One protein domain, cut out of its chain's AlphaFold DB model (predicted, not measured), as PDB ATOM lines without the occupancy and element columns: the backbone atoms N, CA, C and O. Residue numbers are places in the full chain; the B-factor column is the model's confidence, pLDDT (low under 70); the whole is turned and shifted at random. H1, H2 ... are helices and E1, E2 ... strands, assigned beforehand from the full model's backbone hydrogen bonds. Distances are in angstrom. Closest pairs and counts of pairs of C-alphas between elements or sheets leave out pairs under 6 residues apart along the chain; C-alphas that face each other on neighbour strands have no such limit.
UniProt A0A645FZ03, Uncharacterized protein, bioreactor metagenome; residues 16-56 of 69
ATOM      1  N   ILE A  16     200.049 226.820 231.835       86.56
ATOM      2  CA  ILE A  16     201.270 226.980 231.036       86.56
ATOM      3  C   ILE A  16     201.297 226.002 229.855       86.56
ATOM      4  O   ILE A  16     200.896 224.844 229.976       86.56
ATOM      5  N   ILE A  17     201.819 226.449 228.710       86.62
ATOM      6  CA  ILE A  17     202.036 225.613 227.522       86.62
ATOM      7  C   ILE A  17     203.534 225.589 227.205       86.62
ATOM      8  O   ILE A  17     204.141 226.634 227.006       86.62
ATOM      9  N   ILE A  18     204.125 224.394 227.127       82.56
ATOM     10  CA  ILE A  18     205.553 224.178 226.847       82.56
ATOM     11  C   ILE A  18     205.680 223.180 225.688       82.56
ATOM     12  O   ILE A  18     205.140 222.080 225.771       82.56
ATOM     13  N   TYR A  19     206.353 223.552 224.591       76.56
ATOM     14  CA  TYR A  19     206.519 222.727 223.371       76.56
ATOM     15  C   TYR A  19     205.220 222.060 222.866       76.56
ATOM     16  O   TYR A  19     205.208 220.896 222.473       76.56
ATOM     17  N   GLY A  20     204.084 222.763 222.909       77.56
ATOM     18  CA  GLY A  20     202.804 222.194 222.466       77.56
ATOM     19  C   GLY A  20     202.191 221.170 223.436       77.56
ATOM     20  O   GLY A  20     201.272 220.435 223.070       77.56
ATOM     21  N   ARG A  21     202.654 221.129 224.691       83.19
ATOM     22  CA  ARG A  21     202.053 220.379 225.803       83.19
ATOM     23  C   ARG A  21     201.573 221.340 226.888       83.19
ATOM     24  O   ARG A  21     202.315 222.225 227.295       83.19
ATOM     25  N   GLY A  22     200.342 221.161 227.363       86.75
ATOM     26  CA  GLY A  22     199.756 222.006 228.404       86.75
ATOM     27  C   GLY A  22     199.949 221.441 229.813       86.75
ATOM     28  O   GLY A  22     199.898 220.228 230.017       86.75
ATOM     29  N   ILE A  23     200.114 222.320 230.798       88.62
ATOM     30  CA  ILE A  23     199.994 222.047 232.232       88.62
ATOM     31  C   ILE A  23     198.930 222.996 232.770       88.62
ATOM     32  O   ILE A  23     199.043 224.203 232.604       88.62
ATOM     33  N   CYS A  24     197.877 222.466 233.393       90.31
ATOM     34  CA  CYS A  24     196.817 223.322 233.912       90.31
ATOM     35  C   CYS A  24     197.288 224.088 235.154       90.31
ATOM     36  O   CYS A  24     198.126 223.588 235.911       90.31
ATOM     37  N   LYS A  25     196.682 225.249 235.414       89.00
ATOM     38  CA  LYS A  25     197.012 226.124 236.550       89.00
ATOM     39  C   LYS A  25     197.043 225.388 237.893       89.00
ATOM     40  O   LYS A  25     197.963 225.570 238.682       89.00
ATOM     41  N   CYS A  26     196.101 224.476 238.145       88.38
ATOM     42  CA  CYS A  26     196.105 223.682 239.379       88.38
ATOM     43  C   CYS A  26     197.353 222.795 239.520       88.38
ATOM     44  O   CYS A  26     197.839 222.584 240.628       88.38
ATOM     45  N   CYS A  27     197.840 222.222 238.417       86.75
ATOM     46  CA  CYS A  27     199.044 221.398 238.423       86.75
ATOM     47  C   CYS A  27     200.308 222.253 238.538       86.75
ATOM     48  O   CYS A  27     201.225 221.854 239.244       86.75
ATOM     49  N   GLU A  28     200.334 223.421 237.897       87.69
ATOM     50  CA  GLU A  28     201.416 224.397 238.026       87.69
ATOM     51  C   GLU A  28     201.560 224.889 239.471       87.69
ATOM     52  O   GLU A  28     202.636 224.778 240.051       87.69
ATOM     53  N   GLU A  29     200.472 225.337 240.103       89.31
ATOM     54  CA  GLU A  29     200.498 225.788 241.498       89.31
ATOM     55  C   GLU A  29     200.951 224.682 242.456       89.31
ATOM     56  O   GLU A  29     201.684 224.943 243.409       89.31
ATOM     57  N   ARG A  30     200.525 223.436 242.211       86.88
ATOM     58  CA  ARG A  30     200.982 222.281 242.995       86.88
ATOM     59  C   ARG A  30     202.459 222.006 242.789       86.88
ATOM     60  O   ARG A  30     203.112 221.622 243.745       86.88
ATOM     61  N   LEU A  31     202.965 222.183 241.575       85.62
ATOM     62  CA  LEU A  31     204.371 221.985 241.251       85.62
ATOM     63  C   LEU A  31     205.245 223.064 241.901       85.62
ATOM     64  O   LEU A  31     206.283 222.735 242.459       85.62
ATOM     65  N   LEU A  32     204.787 224.319 241.907       83.56
ATOM     66  CA  LEU A  32     205.456 225.431 242.592       83.56
ATOM     67  C   LEU A  32     205.444 225.286 244.121       83.56
ATOM     68  O   LEU A  32     206.376 225.726 244.785       83.56
ATOM     69  N   LYS A  33     204.387 224.688 244.681       86.69
ATOM     70  CA  LYS A  33     204.249 224.426 246.124       86.69
ATOM     71  C   LYS A  33     204.813 223.068 246.555       86.69
ATOM     72  O   LYS A  33     204.843 222.797 247.752       86.69
ATOM     73  N   ALA A  34     205.188 222.198 245.618       83.88
ATOM     74  CA  ALA A  34     205.708 220.876 245.939       83.88
ATOM     75  C   ALA A  34     207.113 221.012 246.524       83.88
ATOM     76  O   ALA A  34     207.996 221.609 245.912       83.88
ATOM     77  N   ASP A  35     207.320 220.424 247.699       81.50
ATOM     78  CA  ASP A  35     208.649 220.336 248.283       81.50
ATOM     79  C   ASP A  35     209.501 219.345 247.477       81.50
ATOM     80  O   ASP A  35     209.030 218.273 247.081       81.50
ATOM     81  N   ILE A  36     210.759 219.710 247.232       80.44
ATOM     82  CA  ILE A  36     211.699 218.946 246.399       80.44
ATOM     83  C   ILE A  36     211.933 217.539 246.968       80.44
ATOM     84  O   ILE A  36     212.220 216.614 246.209       80.44
ATOM     85  N   ASN A  37     211.769 217.362 248.281       80.56
ATOM     86  CA  ASN A  37     211.976 216.091 248.969       80.56
ATOM     87  C   ASN A  37     210.729 215.194 248.984       80.56
ATOM     88  O   ASN A  37     210.727 214.167 249.657       80.56
ATOM     89  N   THR A  38     209.653 215.575 248.286       81.81
ATOM     90  CA  THR A  38     208.414 214.785 248.247       81.81
ATOM     91  C   THR A  38     208.308 213.948 246.980       81.81
ATOM     92  O   THR A  38     208.680 214.390 245.890       81.81
ATOM     93  N   ASP A  39     207.681 212.774 247.094       82.62
ATOM     94  CA  ASP A  39     207.348 211.899 245.960       82.62
ATOM     95  C   ASP A  39     206.545 212.622 244.867       82.62
ATOM     96  O   ASP A  39     206.608 212.280 243.684       82.62
ATOM     97  N   PHE A  40     205.807 213.672 245.241       81.69
ATOM     98  CA  PHE A  40     205.097 214.517 244.290       81.69
ATOM     99  C   PHE A  40     206.057 215.207 243.322       81.69
ATOM    100  O   PHE A  40     205.800 215.205 242.117       81.69
ATOM    101  N   TYR A  41     207.166 215.765 243.812       83.12
ATOM    102  CA  TYR A  41     208.149 216.434 242.964       83.12
ATOM    103  C   TYR A  41     208.779 215.460 241.961       83.12
ATOM    104  O   TYR A  41     208.857 215.764 240.767       83.12
ATOM    105  N   GLU A  42     209.136 214.249 242.400       85.50
ATOM    106  CA  GLU A  42     209.633 213.196 241.505       85.50
ATOM    107  C   GLU A  42     208.596 212.774 240.457       85.50
ATOM    108  O   GLU A  42     208.934 212.603 239.278       85.50
ATOM    109  N   PHE A  43     207.326 212.658 240.847       86.94
ATOM    110  CA  PHE A  43     206.231 212.368 239.926       86.94
ATOM    111  C   PHE A  43     206.105 213.448 238.843       86.94
ATOM    112  O   PHE A  43     206.128 213.132 237.648       86.94
ATOM    113  N   TYR A  44     206.050 214.724 239.237       84.06
ATOM    114  CA  TYR A  44     205.972 215.842 238.297       84.06
ATOM    115  C   TYR A  44     207.186 215.887 237.361       84.06
ATOM    116  O   TYR A  44     207.028 216.005 236.141       84.06
ATOM    117  N   LYS A  45     208.393 215.712 237.911       85.00
ATOM    118  CA  LYS A  45     209.646 215.652 237.148       85.00
ATOM    119  C   LYS A  45     209.617 214.523 236.120       85.00
ATOM    120  O   LYS A  45     209.986 214.735 234.966       85.00
ATOM    121  N   ASN A  46     209.121 213.343 236.490       87.06
ATOM    122  CA  ASN A  46     208.976 212.216 235.571       87.06
ATOM    123  C   ASN A  46     207.935 212.474 234.472       87.06
ATOM    124  O   ASN A  46     208.179 212.116 233.316       87.06
ATOM    125  N   CYS A  47     206.809 213.117 234.788       85.12
ATOM    126  CA  CYS A  47     205.806 213.511 233.794       85.12
ATOM    127  C   CYS A  47     206.384 214.480 232.755       85.12
ATOM    128  O   CYS A  47     206.228 214.249 231.552       85.12
ATOM    129  N   ILE A  48     207.092 215.518 233.207       83.81
ATOM    130  CA  ILE A  48     207.773 216.495 232.343       83.81
ATOM    131  C   ILE A  48     208.842 215.789 231.505       83.81
ATOM    132  O   ILE A  48     208.853 215.911 230.282       83.81
ATOM    133  N   ARG A  49     209.688 214.963 232.128       84.38
ATOM    134  CA  ARG A  49     210.755 214.236 231.430       84.38
ATOM    135  C   ARG A  49     210.224 213.307 230.339       84.38
ATOM    136  O   ARG A  49     210.838 213.189 229.288       84.38
ATOM    137  N   LYS A  50     209.081 212.655 230.547       83.38
ATOM    138  CA  LYS A  50     208.494 211.772 229.528       83.38
ATOM    139  C   LYS A  50     207.829 212.538 228.385       83.38
ATOM    140  O   LYS A  50     207.921 212.096 227.248       83.38
ATOM    141  N   ASN A  51     207.156 213.652 228.676       80.00
ATOM    142  CA  ASN A  51     206.304 214.330 227.692       80.00
ATOM    143  C   ASN A  51     206.972 215.522 226.996       80.00
ATOM    144  O   ASN A  51     206.581 215.838 225.877       80.00
ATOM    145  N   ILE A  52     207.926 216.186 227.654       80.44
ATOM    146  CA  ILE A  52     208.577 217.409 227.162       80.44
ATOM    147  C   ILE A  52     209.980 217.103 226.637       80.44
ATOM    148  O   ILE A  52     210.294 217.494 225.522       80.44
ATOM    149  N   VAL A  53     210.805 216.334 227.358       75.06
ATOM    150  CA  VAL A  53     212.206 216.080 226.940       75.06
ATOM    151  C   VAL A  53     212.305 215.315 225.617       75.06
ATOM    152  O   VAL A  53     213.289 215.457 224.906       75.06
ATOM    153  N   GLN A  54     211.284 214.540 225.243       72.25
ATOM    154  CA  GLN A  54     211.235 213.900 223.923       72.25
ATOM    155  C   GLN A  54     211.013 214.889 222.770       72.25
ATOM    156  O   GLN A  54     211.330 214.567 221.630       72.25
ATOM    157  N   LEU A  55     210.447 216.062 223.060       70.88
ATOM    158  CA  LEU A  55     210.179 217.121 222.086       70.88
ATOM    159  C   LEU A  55     211.357 218.094 221.964       70.88
ATOM    160  O   LEU A  55     211.487 218.768 220.944       70.88
ATOM    161  N   ILE A  56     212.225 218.145 222.978       73.44
ATOM    162  CA  ILE A  56     213.481 218.894 222.930       73.44
ATOM    163  C   ILE A  56     214.418 218.151 221.971       73.44
ATOM    164  O   ILE A  56     214.784 216.996 222.207       73.44
TER     165      ILE A  56
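What this domain is: This is residues 16 to 56 of the 69 residues of an uncharacterized protein of bioreactor metagenome (UniProt A0A645FZ03). The printed part folds into a flat, open U: one limb is the small hairpin of E1 and E2 followed end-on by the short helix H1, and the other limb is the longer helix H2, which folds back past H1 toward the hairpin. Contacts between the two limbs are few. The 41 printed residues hold two named strands and two named helices in the order E1, E2, H1, H2; the two-stranded sheet, E1 - E2, is antiparallel, and the class is mixed, helices and strands. The whole is only just compact, close to loose, with a radius of gyration of the C-alphas of 10.4 A, and spans 27 by 19 by 9 A.

How they stand to each other: E1, residues 16 to 18, and E2, residues 21 to 24, form a hairpin, antiparallel at 162 degrees between their directions. N 16 and O 23 are within hydrogen-bond range at 2.9 A, and N 18 and O 21 at 2.8 A. H1, residues 25 to 33, follows E2 with no residue between; the closest C-alphas of E1 and H1, Ile 16 and Lys 25, are 7.0 A apart. H2, residues 39 to 51, and H1 are close but not clearly touching, with C-alphas of Leu 31 and Tyr 41 closest at 6.9 A. These helices run opposite ways at a steep tilt of 53 degrees. The closest C-alphas of E2 and H2, Arg 21 and Asn 51, are 7.6 A apart. E1 and H2 are apart. In H1 and H2 every O i to N i+4 pair is within hydrogen-bond range.

Where its parts are: E1 begins at C-alpha 16, (201.270, 226.980, 231.036). E1 is 6.6 A from first to last C-alpha, E2 10.1 A, H1 12.1 A and H2 18.5 A. H2 ends at C-alpha 51, (206.304, 214.330, 227.692).

The domain as a whole: The two C-alphas farthest apart, Gly 20 and Asn 37, are 28.7 A apart. The printed part has no cut, and its three links are tight. No printed residue is under 70 in pLDDT.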